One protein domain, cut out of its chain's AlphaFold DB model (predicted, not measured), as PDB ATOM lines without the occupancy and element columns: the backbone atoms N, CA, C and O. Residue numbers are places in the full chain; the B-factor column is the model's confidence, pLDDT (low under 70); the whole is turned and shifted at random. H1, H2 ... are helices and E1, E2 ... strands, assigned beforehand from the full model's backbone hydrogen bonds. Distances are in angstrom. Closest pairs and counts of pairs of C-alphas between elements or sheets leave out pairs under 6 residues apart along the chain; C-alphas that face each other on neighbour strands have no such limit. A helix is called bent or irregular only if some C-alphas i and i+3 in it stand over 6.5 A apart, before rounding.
ATOM      1  N   HIS A   6      48.991  36.182  80.440       95.44
ATOM      2  CA  HIS A   6      49.816  35.187  81.131       95.44
ATOM      3  C   HIS A   6      50.982  35.805  81.915       95.44
ATOM      4  O   HIS A   6      51.569  35.137  82.762       95.44
ATOM      5  N   ASN A   7      51.369  37.041  81.589       96.88
ATOM      6  CA  ASN A   7      52.476  37.736  82.227       96.88
ATOM      7  C   ASN A   7      52.014  38.649  83.373       96.88
ATOM      8  O   ASN A   7      52.851  39.181  84.089       96.88
ATOM      9  N   GLN A   8      50.713  38.855  83.574       96.25
ATOM     10  CA  GLN A   8      50.192  39.772  84.592       96.25
ATOM     11  C   GLN A   8      50.182  39.099  85.973       96.25
ATOM     12  O   GLN A   8      49.566  38.053  86.160       96.25
ATOM     13  N   ALA A   9      50.872  39.694  86.950       93.56
ATOM     14  CA  ALA A   9      51.060  39.096  88.278       93.56
ATOM     15  C   ALA A   9      49.876  39.328  89.231       93.56
ATOM     16  O   ALA A   9      49.565  38.482  90.066       93.56
ATOM     17  N   ILE A  10      49.242  40.498  89.130       93.06
ATOM     18  CA  ILE A  10      48.185  40.980  90.029       93.06
ATOM     19  C   ILE A  10      47.178  41.842  89.246       93.06
ATOM     20  O   ILE A  10      47.521  42.317  88.161       93.06
ATOM     21  N   PRO A  11      45.983  42.151  89.796       95.81
ATOM     22  CA  PRO A  11      45.005  43.021  89.127       95.81
ATOM     23  C   PRO A  11      45.552  44.396  88.706       95.81
ATOM     24  O   PRO A  11      45.106  44.977  87.722       95.81
ATOM     25  N   ALA A  12      46.559  44.923  89.412       93.56
ATOM     26  CA  ALA A  12      47.222  46.162  89.004       93.56
ATOM     27  C   ALA A  12      48.016  46.015  87.686       93.56
ATOM     28  O   ALA A  12      48.117  46.981  86.930       93.56
ATOM     29  N   GLY A  13      48.549  44.826  87.386       93.31
ATOM     30  CA  GLY A  13      49.195  44.524  86.105       93.31
ATOM     31  C   GLY A  13      48.192  44.459  84.951       93.31
ATOM     32  O   GLY A  13      48.449  45.012  83.884       93.31
ATOM     33  N   GLU A  14      47.010  43.884  85.189       95.00
ATOM     34  CA  GLU A  14      45.890  43.913  84.234       95.00
ATOM     35  C   GLU A  14      45.423  45.347  83.952       95.00
ATOM     36  O   GLU A  14      45.246  45.739  82.793       95.00
ATOM     37  N   ALA A  15      45.277  46.160  85.003       95.06
ATOM     38  CA  ALA A  15      44.918  47.567  84.870       95.06
ATOM     39  C   ALA A  15      45.968  48.344  84.059       95.06
ATOM     40  O   ALA A  15      45.605  49.120  83.175       95.06
ATOM     41  N   TYR A  16      47.261  48.094  84.302       93.44
ATOM     42  CA  TYR A  16      48.348  48.685  83.520       93.44
ATOM     43  C   TYR A  16      48.273  48.281  82.042       93.44
ATOM     44  O   TYR A  16      48.342  49.145  81.171       93.44
ATOM     45  N   ALA A  17      48.100  46.990  81.741       93.88
ATOM     46  CA  ALA A  17      48.004  46.500  80.365       93.88
ATOM     47  C   ALA A  17      46.782  47.087  79.635       93.88
ATOM     48  O   ALA A  17      46.880  47.512  78.484       93.88
ATOM     49  N   THR A  18      45.645  47.188  80.323       94.31
ATOM     50  CA  THR A  18      44.427  47.814  79.788       94.31
ATOM     51  C   THR A  18      44.645  49.292  79.475       94.31
ATOM     52  O   THR A  18      44.248  49.775  78.414       94.31
ATOM     53  N   ASP A  19      45.303  50.016  80.377       94.19
ATOM     54  CA  ASP A  19      45.609  51.432  80.209       94.19
ATOM     55  C   ASP A  19      46.635  51.676  79.090       94.19
ATOM     56  O   ASP A  19      46.491  52.618  78.312       94.19
ATOM     57  N   LEU A  20      47.626  50.791  78.941       91.81
ATOM     58  CA  LEU A  20      48.560  50.793  77.814       91.81
ATOM     59  C   LEU A  20      47.822  50.642  76.475       91.81
ATOM     60  O   LEU A  20      48.033  51.448  75.570       91.81
ATOM     61  N   LEU A  21      46.915  49.664  76.367       92.25
ATOM     62  CA  LEU A  21      46.103  49.449  75.161       92.25
ATOM     63  C   LEU A  21      45.200  50.646  74.859       92.25
ATOM     64  O   LEU A  21      45.056  51.044  73.704       92.25
ATOM     65  N   ARG A  22      44.594  51.234  75.895       93.69
ATOM     66  CA  ARG A  22      43.782  52.444  75.761       93.69
ATOM     67  C   ARG A  22      44.614  53.596  75.193       93.69
ATOM     68  O   ARG A  22      44.196  54.196  74.210       93.69
ATOM     69  N   ARG A  23      45.795  53.866  75.762       91.75
ATOM     70  CA  ARG A  23      46.696  54.934  75.292       91.75
ATOM     71  C   ARG A  23      47.165  54.714  73.859       91.75
ATOM     72  O   ARG A  23      47.159  55.661  73.082       91.75
ATOM     73  N   GLN A  24      47.536  53.487  73.496       91.12
ATOM     74  CA  GLN A  24      47.918  53.171  72.118       91.12
ATOM     75  C   GLN A  24      46.775  53.500  71.150       91.12
ATOM     76  O   GLN A  24      47.000  54.160  70.143       91.12
ATOM     77  N   ARG A  25      45.535  53.122  71.477       91.62
ATOM     78  CA  ARG A  25      44.368  53.436  70.636       91.62
ATOM     79  C   ARG A  25      44.070  54.926  70.546       91.62
ATOM     80  O   ARG A  25      43.584  55.382  69.516       91.62
ATOM     81  N   GLU A  26      44.326  55.674  71.612       93.69
ATOM     82  CA  GLU A  26      44.174  57.131  71.623       93.69
ATOM     83  C   GLU A  26      45.203  57.830  70.728       93.69
ATOM     84  O   GLU A  26      44.878  58.851  70.129       93.69
ATOM     85  N   LEU A  27      46.417  57.279  70.618       89.00
ATOM     86  CA  LEU A  27      47.506  57.854  69.825       89.00
ATOM     87  C   LEU A  27      47.487  57.394  68.362       89.00
ATOM     88  O   LEU A  27      47.555  58.224  67.460       89.00
ATOM     89  N   ASP A  28      47.344  56.090  68.126       84.94
ATOM     90  CA  ASP A  28      47.543  55.466  66.810       84.94
ATOM     91  C   ASP A  28      46.246  54.877  66.220       84.94
ATOM     92  O   ASP A  28      46.239  54.271  65.143       84.94
ATOM     93  N   GLY A  29      45.120  55.018  66.923       87.94
ATOM     94  CA  GLY A  29      43.839  54.449  66.517       87.94
ATOM     95  C   GLY A  29      43.788  52.919  66.615       87.94
ATOM     96  O   GLY A  29      44.549  52.268  67.329       87.94
ATOM     97  N   ASN A  30      42.853  52.316  65.876       82.62
ATOM     98  CA  ASN A  30      42.593  50.869  65.911       82.62
ATOM     99  C   ASN A  30      43.350  50.079  64.822       82.62
ATOM    100  O   ASN A  30      42.957  48.958  64.504       82.62
ATOM    101  N   GLY A  31      44.391  50.662  64.216       84.94
ATOM    102  CA  GLY A  31      45.131  50.043  63.110       84.94
ATOM    103  C   GLY A  31      46.028  48.874  63.528       84.94
ATOM    104  O   GLY A  31      46.313  48.002  62.711       84.94
ATOM    105  N   VAL A  32      46.439  48.827  64.799       86.50
ATOM    106  CA  VAL A  32      47.309  47.773  65.334       86.50
ATOM    107  C   VAL A  32      46.464  46.712  66.052       86.50
ATOM    108  O   VAL A  32      45.681  47.048  66.948       86.50
ATOM    109  N   PRO A  33      46.593  45.419  65.701       91.06
ATOM    110  CA  PRO A  33      45.893  44.351  66.400       91.06
ATOM    111  C   PRO A  33      46.268  44.297  67.882       91.06
ATOM    112  O   PRO A  33      47.438  44.393  68.242       91.06
ATOM    113  N   ARG A  34      45.278  44.035  68.746       90.44
ATOM    114  CA  ARG A  34      45.455  43.972  70.209       90.44
ATOM    115  C   ARG A  34      46.664  43.132  70.639       90.44
ATOM    116  O   ARG A  34      47.435  43.581  71.473       90.44
ATOM    117  N   HIS A  35      46.835  41.944  70.061       91.56
ATOM    118  CA  HIS A  35      47.915  41.032  70.440       91.56
ATOM    119  C   HIS A  35      49.316  41.572  70.101       91.56
ATOM    120  O   HIS A  35      50.267  41.227  70.793       91.56
ATOM    121  N   GLU A  36      49.453  42.421  69.073       91.75
ATOM    122  CA  GLU A  36      50.731  43.069  68.740       91.75
ATOM    123  C   GLU A  36      51.043  44.227  69.697       91.75
ATOM    124  O   GLU A  36      52.209  44.480  69.991       91.75
ATOM    125  N   VAL A  37      50.013  44.894  70.232       91.25
ATOM    126  CA  VAL A  37      50.181  45.914  71.280       91.25
ATOM    127  C   VAL A  37      50.495  45.269  72.631       91.25
ATOM    128  O   VAL A  37      51.341  45.758  73.372       91.25
ATOM    129  N   GLU A  38      49.819  44.165  72.961       93.31
ATOM    130  CA  GLU A  38      50.050  43.426  74.205       93.31
ATOM    131  C   GLU A  38      51.430  42.778  74.239       93.31
ATOM    132  O   GLU A  38      52.006  42.651  75.314       93.31
ATOM    133  N   ARG A  39      51.970  42.353  73.095       95.06
ATOM    134  CA  ARG A  39      53.268  41.687  73.052       95.06
ATOM    135  C   ARG A  39      54.052  42.054  71.805       95.06
ATOM    136  O   ARG A  39      53.721  41.664  70.686       95.06
ATOM    137  N   VAL A  40      55.184  42.704  72.040       92.94
ATOM    138  CA  VAL A  40      56.197  42.937  71.019       92.94
ATOM    139  C   VAL A  40      57.034  41.673  70.868       92.94
ATOM    140  O   VAL A  40      57.614  41.178  71.834       92.94
ATOM    141  N   THR A  41      57.101  41.173  69.640       92.81
ATOM    142  CA  THR A  41      57.957  40.056  69.233       92.81
ATOM    143  C   THR A  41      59.168  40.583  68.481       92.81
ATOM    144  O   THR A  41      59.189  41.732  68.040       92.81
ATOM    145  N   GLU A  42      60.154  39.727  68.260       90.38
ATOM    146  CA  GLU A  42      61.309  40.019  67.420       90.38
ATOM    147  C   GLU A  42      60.847  40.428  66.019       90.38
ATOM    148  O   GLU A  42      61.245  41.468  65.505       90.38
ATOM    149  N   ARG A  43      59.920  39.662  65.430       91.56
ATOM    150  CA  ARG A  43      59.382  39.929  64.092       91.56
ATOM    151  C   ARG A  43      58.699  41.294  63.999       91.56
ATOM    152  O   ARG A  43      58.944  42.023  63.042       91.56
ATOM    153  N   THR A  44      57.822  41.624  64.949       92.81
ATOM    154  CA  THR A  44      57.102  42.907  64.919       92.81
ATOM    155  C   THR A  44      58.047  44.070  65.187       92.81
ATOM    156  O   THR A  44      57.998  45.053  64.459       92.81
ATOM    157  N   LEU A  45      58.987  43.921  66.123       92.19
ATOM    158  CA  LEU A  45      60.004  44.938  66.378       92.19
ATOM    159  C   LEU A  45      60.839  45.226  65.126       92.19
ATOM    160  O   LEU A  45      61.093  46.387  64.824       92.19
ATOM    161  N   LEU A  46      61.247  44.198  64.378       91.56
ATOM    162  CA  LEU A  46      62.039  44.393  63.161       91.56
ATOM    163  C   LEU A  46      61.276  45.085  62.049       91.56
ATOM    164  O   LEU A  46      61.774  46.066  61.492       91.56
ATOM    165  N   ARG A  47      60.052  44.619  61.801       93.38
ATOM    166  CA  ARG A  47      59.136  45.256  60.861       93.38
ATOM    167  C   ARG A  47      58.951  46.736  61.203       93.38
ATOM    168  O   ARG A  47      59.041  47.578  60.321       93.38
ATOM    169  N   ASP A  48      58.701  47.053  62.470       92.56
ATOM    170  CA  ASP A  48      58.285  48.400  62.867       92.56
ATOM    171  C   ASP A  48      59.470  49.366  63.011       92.56
ATOM    172  O   ASP A  48      59.367  50.527  62.624       92.56
ATOM    173  N   VAL A  49      60.616  48.902  63.522       93.75
ATOM    174  CA  VAL A  49      61.778  49.762  63.807       93.75
ATOM    175  C   VAL A  49      62.723  49.881  62.613       93.75
ATOM    176  O   VAL A  49      63.189  50.977  62.308       93.75
ATOM    177  N   PHE A  50      63.022  48.772  61.934       93.81
ATOM    178  CA  PHE A  50      64.039  48.758  60.879       93.81
ATOM    179  C   PHE A  50      63.415  48.856  59.492       93.81
ATOM    180  O   PHE A  50      63.805  49.735  58.729       93.81
ATOM    181  N   ASP A  51      62.431  48.011  59.180       93.12
ATOM    182  CA  ASP A  51      61.862  47.970  57.827       93.12
ATOM    183  C   ASP A  51      60.939  49.168  57.562       93.12
ATOM    184  O   ASP A  51      61.057  49.831  56.536       93.12
ATOM    185  N   GLY A  52      60.021  49.454  58.490       92.50
ATOM    186  CA  GLY A  52      59.080  50.573  58.401       92.50
ATOM    187  C   GLY A  52      59.597  51.867  59.030       92.50
ATOM    188  O   GLY A  52      59.205  52.952  58.605       92.50
ATOM    189  N   GLY A  53      60.472  51.757  60.032       90.69
ATOM    190  CA  GLY A  53      61.044  52.899  60.751       90.69
ATOM    191  C   GLY A  53      62.349  53.435  60.159       90.69
ATOM    192  O   GLY A  53      62.735  54.556  60.482       90.69
ATOM    193  N   PHE A  54      63.015  52.667  59.286       92.56
ATOM    194  CA  PHE A  54      64.268  53.033  58.608       92.56
ATOM    195  C   PHE A  54      65.411  53.441  59.556       92.56
ATOM    196  O   PHE A  54      66.252  54.272  59.214       92.56
ATOM    197  N   VAL A  55      65.452  52.866  60.760       95.00
ATOM    198  CA  VAL A  55      66.483  53.158  61.763       95.00
ATOM    199  C   VAL A  55      67.725  52.284  61.541       95.00
ATOM    200  O   VAL A  55      67.617  51.073  61.384       95.00
ATOM    201  N   ASP A  56      68.930  52.863  61.601       92.88
ATOM    202  CA  ASP A  56      70.185  52.099  61.477       92.88
ATOM    203  C   ASP A  56      70.520  51.277  62.728       92.88
ATOM    204  O   ASP A  56      70.972  50.126  62.634       92.88
ATOM    205  N   ARG A  57      70.314  51.890  63.903       94.50
ATOM    206  CA  ARG A  57      70.517  51.302  65.231       94.50
ATOM    207  C   ARG A  57      69.462  51.770  66.225       94.50
ATOM    208  O   ARG A  57      69.176  52.961  66.299       94.50
ATOM    209  N   ALA A  58      68.970  50.855  67.052       95.19
ATOM    210  CA  ALA A  58      67.985  51.149  68.089       95.19
ATOM    211  C   ALA A  58      68.557  50.947  69.499       95.19
ATOM    212  O   ALA A  58      69.326  50.016  69.744       95.19
ATOM    213  N   VAL A  59      68.158  51.801  70.447       95.06
ATOM    214  CA  VAL A  59      68.486  51.627  71.869       95.06
ATOM    215  C   VAL A  59      67.377  50.821  72.539       95.06
ATOM    216  O   VAL A  59      66.228  51.254  72.564       95.06
ATOM    217  N   LEU A  60      67.715  49.670  73.117       94.88
ATOM    218  CA  LEU A  60      66.771  48.857  73.880       94.88
ATOM    219  C   LEU A  60      66.832  49.241  75.361       94.88
ATOM    220  O   LEU A  60      67.823  48.987  76.052       94.88
ATOM    221  N   GLN A  61      65.758  49.865  75.847       94.38
ATOM    222  CA  GLN A  61      65.644  50.357  77.218       94.38
ATOM    223  C   GLN A  61      64.782  49.406  78.058       94.38
ATOM    224  O   GLN A  61      63.576  49.323  77.828       94.38
ATOM    225  N   PRO A  62      65.368  48.655  79.006       93.38
ATOM    226  CA  PRO A  62      64.604  47.750  79.853       93.38
ATOM    227  C   PRO A  62      63.703  48.505  80.828       93.38
ATOM    228  O   PRO A  62      64.069  49.557  81.356       93.38
ATOM    229  N   VAL A  63      62.529  47.920  81.062       91.75
ATOM    230  CA  VAL A  63      61.530  48.351  82.042       91.75
ATOM    231  C   VAL A  63      60.906  47.076  82.599       91.75
ATOM    232  O   VAL A  63      60.064  46.461  81.950       91.75
ATOM    233  N   VAL A  64      61.373  46.609  83.761       91.06
ATOM    234  CA  VAL A  64      60.987  45.283  84.277       91.06
ATOM    235  C   VAL A  64      59.594  45.278  84.911       91.06
ATOM    236  O   VAL A  64      58.842  44.350  84.650       91.06
ATOM    237  N   LEU A  65      59.230  46.277  85.728       91.50
ATOM    238  CA  LEU A  65      57.928  46.336  86.431       91.50
ATOM    239  C   LEU A  65      57.538  45.007  87.125       91.50
ATOM    240  O   LEU A  65      56.417  44.526  86.987       91.50
ATOM    241  N   GLY A  66      58.479  44.403  87.861       90.75
ATOM    242  CA  GLY A  66      58.336  43.047  88.415       90.75
ATOM    243  C   GLY A  66      57.197  42.861  89.425       90.75
ATOM    244  O   GLY A  66      56.753  41.738  89.628       90.75
ATOM    245  N   ASP A  67      56.681  43.945  90.010       91.06
ATOM    246  CA  ASP A  67      55.495  43.892  90.878       91.06
ATOM    247  C   ASP A  67      54.190  43.719  90.078       91.06
ATOM    248  O   ASP A  67      53.166  43.308  90.621       91.06
ATOM    249  N   LEU A  68      54.214  44.046  88.781       93.62
ATOM    250  CA  LEU A  68      53.065  43.984  87.877       93.62
ATOM    251  C   LEU A  68      53.134  42.784  86.928       93.62
ATOM    252  O   LEU A  68      52.081  42.285  86.521       93.62
ATOM    253  N   PHE A  69      54.343  42.319  86.587       95.25
ATOM    254  CA  PHE A  69      54.561  41.288  85.574       95.25
ATOM    255  C   PHE A  69      55.494  40.166  86.041       95.25
ATOM    256  O   PHE A  69      56.627  40.430  86.444       95.25
ATOM    257  N   VAL A  70      55.052  38.909  85.925       95.62
ATOM    258  CA  VAL A  70      55.768  37.731  86.460       95.62
ATOM    259  C   VAL A  70      57.095  37.441  85.751       95.62
ATOM    260  O   VAL A  70      58.055  37.027  86.396       95.62
ATOM    261  N   LEU A  71      57.175  37.682  84.444       94.81
ATOM    262  CA  LEU A  71      58.387  37.530  83.626       94.81
ATOM    263  C   LEU A  71      59.099  38.875  83.394       94.81
ATOM    264  O   LEU A  71      60.108  38.941  82.692       94.81
ATOM    265  N   GLY A  72      58.573  39.953  83.980       94.38
ATOM    266  CA  GLY A  72      58.928  41.326  83.649       94.38
ATOM    267  C   GLY A  72      58.273  41.816  82.353       94.38
ATOM    268  O   GLY A  72      57.943  41.043  81.456       94.38
ATOM    269  N   PHE A  73      58.077  43.128  82.255       95.00
ATOM    270  CA  PHE A  73      57.426  43.776  81.119       95.00
ATOM    271  C   PHE A  73      58.354  43.890  79.902       95.00
ATOM    272  O   PHE A  73      57.989  43.493  78.801       95.00
ATOM    273  N   SER A  74      59.576  44.397  80.074       94.56
ATOM    274  CA  SER A  74      60.623  44.409  79.044       94.56
ATOM    275  C   SER A  74      61.986  44.132  79.693       94.56
ATOM    276  O   SER A  74      62.723  45.074  80.005       94.56
ATOM    277  N   PRO A  75      62.303  42.856  79.987       94.31
ATOM    278  CA  PRO A  75      63.520  42.483  80.703       94.31
ATOM    279  C   PRO A  75      64.778  42.660  79.843       94.31
ATOM    280  O   PRO A  75      64.761  42.468  78.626       94.31
ATOM    281  N   LEU A  76      65.901  42.981  80.497       95.00
ATOM    282  CA  LEU A  76      67.202  43.147  79.837       95.00
ATOM    283  C   LEU A  76      67.657  41.857  79.144       95.00
ATOM    284  O   LEU A  76      68.285  41.907  78.093       95.00
ATOM    285  N   GLU A  77      67.352  40.707  79.730       94.44
ATOM    286  CA  GLU A  77      67.742  39.398  79.218       94.44
ATOM    287  C   GLU A  77      67.154  39.141  77.822       94.44
ATOM    288  O   GLU A  77      67.882  38.696  76.938       94.44
ATOM    289  N   TRP A  78      65.892  39.523  77.593       93.50
ATOM    290  CA  TRP A  78      65.270  39.448  76.267       93.50
ATOM    291  C   TRP A  78      65.929  40.424  75.280       93.50
ATOM    292  O   TRP A  78      66.212  40.058  74.143       93.50
ATOM    293  N   HIS A  79      66.274  41.642  75.718       94.81
ATOM    294  CA  HIS A  79      67.019  42.584  74.871       94.81
ATOM    295  C   HIS A  79      68.404  42.052  74.479       94.81
ATOM    296  O   HIS A  79      68.828  42.216  73.336       94.81
ATOM    297  N   ALA A  80      69.110  41.417  75.415       95.06
ATOM    298  CA  ALA A  80      70.420  40.830  75.166       95.06
ATOM    299  C   ALA A  80      70.343  39.659  74.183       95.06
ATOM    300  O   ALA A  80      71.181  39.558  73.288       95.06
ATOM    301  N   GLU A  81      69.320  38.813  74.313       93.94
ATOM    302  CA  GLU A  81      69.044  37.751  73.349       93.94
ATOM    303  C   GLU A  81      68.791  38.333  71.951       93.94
ATOM    304  O   GLU A  81      69.481  37.964  71.001       93.94
ATOM    305  N   MET A  82      67.898  39.321  71.830       91.56
ATOM    306  CA  MET A  82      67.631  40.016  70.564       91.56
ATOM    307  C   MET A  82      68.883  40.625  69.928       91.56
ATOM    308  O   MET A  82      69.095  40.489  68.722       91.56
ATOM    309  N   ALA A  83      69.724  41.287  70.726       93.12
ATOM    310  CA  ALA A  83      70.969  41.877  70.247       93.12
ATOM    311  C   ALA A  83      71.961  40.820  69.735       93.12
ATOM    312  O   ALA A  83      72.695  41.086  68.784       93.12
ATOM    313  N   GLY A  84      71.948  39.615  70.316       92.25
ATOM    314  CA  GLY A  84      72.744  38.480  69.848       92.25
ATOM    315  C   GLY A  84      72.341  37.991  68.454       92.25
ATOM    316  O   GLY A  84      73.211  37.664  67.649       92.25
ATOM    317  N   TRP A  85      71.042  38.001  68.136       90.44
ATOM    318  CA  TRP A  85      70.537  37.617  66.811       90.44
ATOM    319  C   TRP A  85      70.875  38.638  65.716       90.44
ATOM    320  O   TRP A  85      70.936  38.276  64.542       90.44
ATOM    321  N   MET A  86      71.101  39.904  66.080       88.50
ATOM    322  CA  MET A  86      71.383  40.993  65.134       88.50
ATOM    323  C   MET A  86      72.529  41.892  65.609       88.50
ATOM    324  O   MET A  86      72.308  43.030  66.048       88.50
ATOM    325  N   PRO A  87      73.776  41.407  65.484       90.12
ATOM    326  CA  PRO A  87      74.949  42.150  65.914       90.12
ATOM    327  C   PRO A  87      75.027  43.535  65.264       90.12
ATOM    328  O   PRO A  87      74.870  43.690  64.054       90.12
ATOM    329  N   GLY A  88      75.275  44.563  66.077       91.31
ATOM    330  CA  GLY A  88      75.465  45.939  65.608       91.31
ATOM    331  C   GLY A  88      74.186  46.705  65.253       91.31
ATOM    332  O   GLY A  88      74.292  47.879  64.899       91.31
ATOM    333  N   ARG A  89      72.999  46.090  65.373       94.06
ATOM    334  CA  ARG A  89      71.697  46.764  65.195       94.06
ATOM    335  C   ARG A  89      71.131  47.349  66.485       94.06
ATOM    336  O   ARG A  89      70.343  48.290  66.432       94.06
ATOM    337  N   PHE A  90      71.543  46.825  67.637       95.31
ATOM    338  CA  PHE A  90      71.027  47.246  68.935       95.31
ATOM    339  C   PHE A  90      72.119  47.771  69.853       95.31
ATOM    340  O   PHE A  90      73.234  47.254  69.885       95.31
ATOM    341  N   VAL A  91      71.754  48.782  70.632       95.75
ATOM    342  CA  VAL A  91      72.525  49.304  71.757       95.75
ATOM    343  C   VAL A  91      71.736  49.015  73.028       95.75
ATOM    344  O   VAL A  91      70.562  49.370  73.127       95.75
ATOM    345  N   LEU A  92      72.360  48.360  74.005       96.31
ATOM    346  CA  LEU A  92      71.680  47.968  75.237       96.31
ATOM    347  C   LEU A  92      71.867  49.017  76.335       96.31
ATOM    348  O   LEU A  92      72.975  49.508  76.564       96.31
ATOM    349  N   SER A  93      70.782  49.329  77.042       95.88
ATOM    350  CA  SER A  93      70.799  50.120  78.277       95.88
ATOM    351  C   SER A  93      70.491  49.229  79.481       95.88
ATOM    352  O   SER A  93      69.772  48.239  79.363       95.88
ATOM    353  N   GLY A  94      71.025  49.568  80.655       94.62
ATOM    354  CA  GLY A  94      70.616  48.972  81.930       94.62
ATOM    355  C   GLY A  94      69.456  49.720  82.577       94.62
ATOM    356  O   GLY A  94      69.218  50.880  82.272       94.62
ATOM    357  N   GLU A  95      68.761  49.089  83.519       92.62
ATOM    358  CA  GLU A  95      67.743  49.750  84.346       92.62
ATOM    359  C   GLU A  95      68.308  50.038  85.743       92.62
ATOM    360  O   GLU A  95      68.896  49.155  86.377       92.62
ATOM    361  N   LEU A  96      68.094  51.252  86.247       91.50
ATOM    362  CA  LEU A  96      68.357  51.623  87.635       91.50
ATOM    363  C   LEU A  96      67.106  52.280  88.220       91.50
ATOM    364  O   LEU A  96      66.641  53.289  87.700       91.50
ATOM    365  N   ASP A  97      66.604  51.729  89.325       89.25
ATOM    366  CA  ASP A  97      65.537  52.349  90.114       89.25
ATOM    367  C   ASP A  97      66.153  53.181  91.243       89.25
ATOM    368  O   ASP A  97      66.714  52.608  92.187       89.25
ATOM    369  N   PRO A  98      66.061  54.521  91.183       85.94
ATOM    370  CA  PRO A  98      66.590  55.377  92.231       85.94
ATOM    371  C   PRO A  98      65.923  55.160  93.594       85.94
ATOM    372  O   PRO A  98      66.570  55.333  94.629       85.94
ATOM    373  N   GLY A  99      64.660  54.719  93.612       85.81
ATOM    374  CA  GLY A  99      63.910  54.426  94.831       85.81
ATOM    375  C   GLY A  99      64.514  53.292  95.662       85.81
ATOM    376  O   GLY A  99      64.367  53.292  96.883       85.81
ATOM    377  N   GLY A 100      65.254  52.376  95.026       86.75
ATOM    378  CA  GLY A 100      65.977  51.289  95.694       86.75
ATOM    379  C   GLY A 100      67.284  51.715  96.375       86.75
ATOM    380  O   GLY A 100      67.903  50.909  97.076       86.75
ATOM    381  N   GLY A 101      67.725  52.961  96.172       89.19
ATOM    382  CA  GLY A 101      68.952  53.509  96.743       89.19
ATOM    383  C   GLY A 101      70.211  52.695  96.413       89.19
ATOM    384  O   GLY A 101      70.271  51.909  95.466       89.19
ATOM    385  N   GLN A 102      71.246  52.844  97.246       91.56
ATOM    386  CA  GLN A 102      72.510  52.117  97.076       91.56
ATOM    387  C   GLN A 102      72.360  50.578  97.034       91.56
ATOM    388  O   GLN A 102      73.083  49.951  96.253       91.56
ATOM    389  N   PRO A 103      71.476  49.932  97.826       92.44
ATOM    390  CA  PRO A 103      71.223  48.496  97.700       92.44
ATOM    391  C   PRO A 103      70.695  48.095  96.317       92.44
ATOM    392  O   PRO A 103      71.191  47.119  95.756       92.44
ATOM    393  N   GLY A 104      69.772  48.876  95.743       88.62
ATOM    394  CA  GLY A 104      69.203  48.634  94.411       88.62
ATOM    395  C   GLY A 104      70.212  48.756  93.263       88.62
ATOM    396  O   GLY A 104      70.024  48.158  92.209       88.62
ATOM    397  N   ALA A 105      71.324  49.462  93.477       92.19
ATOM    398  CA  ALA A 105      72.415  49.595  92.509       92.19
ATOM    399  C   ALA A 105      73.490  48.492  92.601       92.19
ATOM    400  O   ALA A 105      74.478  48.501  91.850       92.19
ATOM    401  N   ARG A 106      73.370  47.548  93.546       91.06
ATOM    402  CA  ARG A 106      74.335  46.445  93.676       91.06
ATOM    403  C   ARG A 106      74.295  45.565  92.424       91.06
ATOM    404  O   ARG A 106      73.242  45.273  91.878       91.06
ATOM    405  N   GLY A 107      75.470  45.150  91.953       91.38
ATOM    406  CA  GLY A 107      75.589  44.292  90.767       91.38
ATOM    407  C   GLY A 107      75.438  44.999  89.413       91.38
ATOM    408  O   GLY A 107      75.693  44.360  88.395       91.38
ATOM    409  N   LEU A 108      75.131  46.303  89.369       93.50
ATOM    410  CA  LEU A 108      74.950  47.019  88.100       93.50
ATOM    411  C   LEU A 108      76.231  47.057  87.248       93.50
ATOM    412  O   LEU A 108      76.191  46.698  86.081       93.50
ATOM    413  N   GLY A 109      77.390  47.373  87.838       94.12
ATOM    414  CA  GLY A 109      78.680  47.375  87.121       94.12
ATOM    415  C   GLY A 109      79.049  46.026  86.471       94.12
ATOM    416  O   GLY A 109      79.392  45.998  85.291       94.12
ATOM    417  N   PRO A 110      78.954  44.886  87.183       95.00
ATOM    418  CA  PRO A 110      79.087  43.567  86.562       95.00
ATOM    419  C   PRO A 110      78.088  43.305  85.426       95.00
ATOM    420  O   PRO A 110      78.483  42.738  84.409       95.00
ATOM    421  N   ARG A 111      76.822  43.733  85.558       95.44
ATOM    422  CA  ARG A 111      75.827  43.613  84.474       95.44
ATOM    423  C   ARG A 111      76.200  44.462  83.260       95.44
ATOM    424  O   ARG A 111      76.071  43.959  82.151       95.44
ATOM    425  N   VAL A 112      76.723  45.676  83.468       96.88
ATOM    426  CA  VAL A 112      77.244  46.540  82.393       96.88
ATOM    427  C   VAL A 112      78.263  45.790  81.547       96.88
ATOM    428  O   VAL A 112      78.096  45.703  80.340       96.88
ATOM    429  N   ARG A 113      79.260  45.162  82.181       95.44
ATOM    430  CA  ARG A 113      80.285  44.394  81.458       95.44
ATOM    431  C   ARG A 113      79.729  43.140  80.796       95.44
ATOM    432  O   ARG A 113      80.103  42.826  79.676       95.44
ATOM    433  N   ARG A 114      78.861  42.408  81.499       95.31
ATOM    434  CA  ARG A 114      78.306  41.136  81.015       95.31
ATOM    435  C   ARG A 114      77.480  41.307  79.741       95.31
ATOM    436  O   ARG A 114      77.522  40.427  78.892       95.31
ATOM    437  N   PHE A 115      76.708  42.384  79.655       95.44
ATOM    438  CA  PHE A 115      75.768  42.628  78.561       95.44
ATOM    439  C   PHE A 115      76.210  43.760  77.625       95.44
ATOM    440  O   PHE A 115      75.414  44.179  76.798       95.44
ATOM    441  N   ASP A 116      77.438  44.271  77.772       95.31
ATOM    442  CA  ASP A 116      77.952  45.439  77.034       95.31
ATOM    443  C   ASP A 116      76.962  46.620  77.022       95.31
ATOM    444  O   ASP A 116      76.578  47.168  75.988       95.31
ATOM    445  N   LEU A 117      76.479  46.988  78.213       96.31
ATOM    446  CA  LEU A 117      75.521  48.084  78.349       96.31
ATOM    447  C   LEU A 117      76.227  49.410  78.065       96.31
ATOM    448  O   LEU A 117      77.210  49.742  78.725       96.31
ATOM    449  N   ARG A 118      75.684  50.197  77.136       95.69
ATOM    450  CA  ARG A 118      76.227  51.504  76.719       95.69
ATOM    451  C   ARG A 118      75.541  52.689  77.391       95.69
ATOM    452  O   ARG A 118      75.889  53.836  77.142       95.69
ATOM    453  N   GLY A 119      74.562  52.416  78.246       93.81
ATOM    454  CA  GLY A 119      73.832  53.436  78.980       93.81
ATOM    455  C   GLY A 119      73.045  52.862  80.147       93.81
ATOM    456  O   GLY A 119      72.998  51.648  80.359       93.81
ATOM    457  N   LEU A 120      72.436  53.766  80.911       93.31
ATOM    458  CA  LEU A 120      71.511  53.449  81.990       93.31
ATOM    459  C   LEU A 120      70.235  54.273  81.834       93.31
ATOM    460  O   LEU A 120      70.283  55.487  81.645       93.31
ATOM    461  N   THR A 121      69.100  53.611  81.985       90.69
ATOM    462  CA  THR A 121      67.773  54.205  82.074       90.69
ATOM    463  C   THR A 121      67.377  54.285  83.546       90.69
ATOM    464  O   THR A 121      67.380  53.274  84.255       90.69
ATOM    465  N   LEU A 122      67.024  55.485  84.010       89.31
ATOM    466  CA  LEU A 122      66.430  55.672  85.331       89.31
ATOM    467  C   LEU A 122      64.929  55.389  85.243       89.31
ATOM    468  O   LEU A 122      64.223  56.056  84.489       89.31
ATOM    469  N   CYS A 123      64.450  54.403  85.997       85.38
ATOM    470  CA  CYS A 123      63.047  54.002  85.995       85.38
ATOM    471  C   CYS A 123      62.550  53.854  87.435       85.38
ATOM    472  O   CYS A 123      62.971  52.949  88.153       85.38
ATOM    473  N   GLU A 124      61.668  54.754  87.866       82.88
ATOM    474  CA  GLU A 124      60.999  54.642  89.163       82.88
ATOM    475  C   GLU A 124      59.941  53.532  89.072       82.88
ATOM    476  O   GLU A 124      58.937  53.682  88.378       82.88
ATOM    477  N   ARG A 125      60.167  52.398  89.753       76.88
ATOM    478  CA  ARG A 125      59.229  51.253  89.716       76.88
ATOM    479  C   ARG A 125      57.940  51.515  90.490       76.88
ATOM    480  O   ARG A 125      56.917  50.893  90.227       76.88
ATOM    481  N   HIS A 126      58.009  52.420  91.459       73.00
ATOM    482  CA  HIS A 126      56.900  52.809  92.322       73.00
ATOM    483  C   HIS A 126      56.449  54.230  91.995       73.00
ATOM    484  O   HIS A 126      57.112  54.928  91.232       73.00
ATOM    485  N   ARG A 127      55.324  54.655  92.597       66.00
ATOM    486  CA  ARG A 127      54.723  55.987  92.415       66.00
ATOM    487  C   ARG A 127      55.817  57.054  92.301       66.00
ATOM    488  O   ARG A 127      56.500  57.286  93.305       66.00
ATOM    489  N   PRO A 128      55.967  57.691  91.124       63.38
ATOM    490  CA  PRO A 128      57.095  58.560  90.904       63.38
ATOM    491  C   PRO A 128      57.025  59.704  91.906       63.38
ATOM    492  O   PRO A 128      55.983  60.356  92.036       63.38
ATOM    493  N   ARG A 129      58.108  59.947  92.649       64.56
ATOM    494  CA  ARG A 129      58.144  61.071  93.605       64.56
ATOM    495  C   ARG A 129      58.182  62.420  92.884       64.56
ATOM    496  O   ARG A 129      58.046  63.459  93.525       64.56
ATOM    497  N   GLY A 130      58.334  62.391  91.559       61.03
ATOM    498  CA  GLY A 130      58.339  63.549  90.671       61.03
ATOM    499  C   GLY A 130      59.685  64.266  90.624       61.03
ATOM    500  O   GLY A 130      59.832  65.227  89.876       61.03
ATOM    501  N   TRP A 131      60.669  63.816  91.404       65.94
ATOM    502  CA  TRP A 131      62.018  64.362  91.412       65.94
ATOM    503  C   TRP A 131      63.022  63.307  91.886       65.94
ATOM    504  O   TRP A 131      62.893  62.751  92.976       65.94
ATOM    505  N   GLN A 132      64.061  63.075  91.079       74.00
ATOM    506  CA  GLN A 132      65.268  62.367  91.492       74.00
ATOM    507  C   GLN A 132      66.444  63.337  91.465       74.00
ATOM    508  O   GLN A 132      66.766  63.937  90.440       74.00
ATOM    509  N   ARG A 133      67.124  63.459  92.602       79.62
ATOM    510  CA  ARG A 133      68.349  64.241  92.718       79.62
ATOM    511  C   ARG A 133      69.515  63.499  92.081       79.62
ATOM    512  O   ARG A 133      69.978  62.487  92.600       79.62
ATOM    513  N   LEU A 134      69.999  64.001  90.948       81.00
ATOM    514  CA  LEU A 134      71.192  63.463  90.278       81.00
ATOM    515  C   LEU A 134      72.490  63.769  91.045       81.00
ATOM    516  O   LEU A 134      73.545  63.205  90.748       81.00
ATOM    517  N   ASP A 135      72.437  64.671  92.026       84.00
ATOM    518  CA  ASP A 135      73.561  65.029  92.886       84.00
ATOM    519  C   ASP A 135      73.708  64.145  94.132       84.00
ATOM    520  O   ASP A 135      74.717  64.258  94.830       84.00
ATOM    521  N   ASP A 136      72.785  63.205  94.366       89.12
ATOM    522  CA  ASP A 136      72.890  62.253  95.470       89.12
ATOM    523  C   ASP A 136      74.230  61.485  95.413       89.12
ATOM    524  O   ASP A 136      74.539  60.837  94.402       89.12
ATOM    525  N   PRO A 137      75.043  61.482  96.494       92.69
ATOM    526  CA  PRO A 137      76.396  60.926  96.449       92.69
ATOM    527  C   PRO A 137      76.456  59.449  96.047       92.69
ATOM    528  O   PRO A 137      77.396  59.013  95.380       92.69
ATOM    529  N   TRP A 138      75.465  58.653  96.457       90.75
ATOM    530  CA  TRP A 138      75.402  57.232  96.115       90.75
ATOM    531  C   TRP A 138      75.084  57.019  94.625       90.75
ATOM    532  O   TRP A 138      75.657  56.114  94.008       90.75
ATOM    533  N   LEU A 139      74.223  57.865  94.048       90.88
ATOM    534  CA  LEU A 139      73.820  57.800  92.649       90.88
ATOM    535  C   LEU A 139      74.991  58.219  91.766       90.88
ATOM    536  O   LEU A 139      75.384  57.459  90.887       90.88
ATOM    537  N   ARG A 140      75.654  59.337  92.085       91.75
ATOM    538  CA  ARG A 140      76.879  59.769  91.391       91.75
ATOM    539  C   ARG A 140      77.961  58.693  91.377       91.75
ATOM    540  O   ARG A 140      78.517  58.398  90.323       91.75
ATOM    541  N   ARG A 141      78.234  58.056  92.523       92.62
ATOM    542  CA  ARG A 141      79.197  56.939  92.596       92.62
ATOM    543  C   ARG A 141      78.765  55.744  91.752       92.62
ATOM    544  O   ARG A 141      79.611  55.079  91.162       92.62
ATOM    545  N   THR A 142      77.470  55.449  91.714       93.12
ATOM    546  CA  THR A 142      76.922  54.368  90.886       93.12
ATOM    547  C   THR A 142      77.110  54.665  89.404       93.12
ATOM    548  O   THR A 142      77.662  53.823  88.702       93.12
ATOM    549  N   LEU A 143      76.728  55.861  88.953       92.31
ATOM    550  CA  LEU A 143      76.878  56.296  87.566       92.31
ATOM    551  C   LEU A 143      78.350  56.279  87.140       92.31
ATOM    552  O   LEU A 143      78.680  55.631  86.155       92.31
ATOM    553  N   ALA A 144      79.253  56.852  87.943       92.62
ATOM    554  CA  ALA A 144      80.691  56.840  87.663       92.62
ATOM    555  C   ALA A 144      81.272  55.417  87.566       92.62
ATOM    556  O   ALA A 144      82.094  55.127  86.700       92.62
ATOM    557  N   ARG A 145      80.825  54.491  88.427       93.38
ATOM    558  CA  ARG A 145      81.233  53.078  88.351       93.38
ATOM    559  C   ARG A 145      80.720  52.383  87.093       93.38
ATOM    560  O   ARG A 145      81.402  51.495  86.593       93.38
ATOM    561  N   CYS A 146      79.522  52.728  86.630       94.44
ATOM    562  CA  CYS A 146      78.940  52.144  85.424       94.44
ATOM    563  C   CYS A 146      79.599  52.712  84.165       94.44
ATOM    564  O   CYS A 146      79.964  51.932  83.292       94.44
ATOM    565  N   ALA A 147      79.867  54.018  84.133       92.62
ATOM    566  CA  ALA A 147      80.690  54.676  83.122       92.62
ATOM    567  C   ALA A 147      82.067  54.001  82.994       92.62
ATOM    568  O   ALA A 147      82.412  53.478  81.939       92.62
ATOM    569  N   ALA A 148      82.790  53.845  84.110       93.38
ATOM    570  CA  ALA A 148      84.073  53.131  84.146       93.38
ATOM    571  C   ALA A 148      83.980  51.635  83.772       93.38
ATOM    572  O   ALA A 148      84.998  50.979  83.548       93.38
ATOM    573  N   ALA A 149      82.775  51.061  83.751       93.62
ATOM    574  CA  ALA A 149      82.528  49.691  83.319       93.62
ATOM    575  C   ALA A 149      82.128  49.577  81.837       93.62
ATOM    576  O   ALA A 149      82.090  48.449  81.351       93.62
TER     577      ALA A 149
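This is residues 6 to 149 of the 155 residues of an uncharacterized protein of Pseudonocardia sp. CNS-139 (UniProt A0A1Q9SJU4). A small, twisted sheet of three strands, E1, E2 and E3, is packed with helices H4, H6 and H7, while H1, H2 and H3 form a separate helical part to one side. Between H1 and the sheet lies a long loop, residues 61 to 75, and H5 sits at the end of the sheet where E2 runs out. The printed part has 144 residues with seven named helices and three named strands, in the order H1 H2 H3 E1 H4 E2 H5 H6 E3 H7; the sheet runs E1 E2 E3, parallel. The class is mostly helix, and the whole is compact, with a radius of gyration of the C-alphas of 16.6 A and spans of 47 by 37 by 25 A.

H1, residues 11 to 28, touches H2, residues 34 to 38, with its residues 17 to 24 alone; the closest C-alphas, of Leu 21 and Val 37, are 6.6 A apart. H3, residues 42 to 51, is close to but not clearly touching H2, and is not on the sheet. E1, residues 58 to 60, is the parallel neighbour of E2, residues 90 to 96, with N 60 and O 91 2.9 A apart. E2 is the inner strand, and its other parallel neighbour is E3, residues 119 to 122, with N 121 and O 94 2.7 A apart. The pairing is staggered: E2 pairs with E1 over residues 90 to 92 and with E3 over 93 to 96. H4, residues 76 to 85, is over E2 at a height over the sheet of 8.8 A. H6, residues 108 to 115, is over E2 too, at 9.4 A. E1, H4, E2 and E2, H5 H6, E3 are strand-helix-strand units, parallel neighbour strands joined through helices, with right-handed crossovers; H5 is residues 98 to 104. H7, residues 137 to 147, touches H6 at a shallow tilt of 18 degrees, the closest C-alphas, of Gly 109 and Cys 146, being 5.1 A apart. H4, H6 and H7 with the sheet E1 E2 E3 make two layers, that is, helices on one face of a sheet. Every O i to N i+4 pair is within hydrogen-bond range in H1, H2, H4, H6 and H7; H3 has 5 of 6, and H5 has 1 of 3, with 2 of 4 O i to N i+3 pairs.

H1 begins at C-alpha 11 (45.005, 43.021, 89.127) and is 25.7 A long. E2 is 19.4 A, H7 15.3 A and H4 14.5 A. H5 is irregular: C-alphas 99 and 102 are 9.2 A apart. H7 ends at C-alpha 147 (80.690, 54.676, 83.122).

The two C-alphas farthest apart, of Gly 31 and Pro 137, are 47.0 A apart. The printed part has no cut. The links E1 to H4 and E3 to H7 are long. Residues 127 to 131 have pLDDT under 70; the mean of the printed part is 90.9.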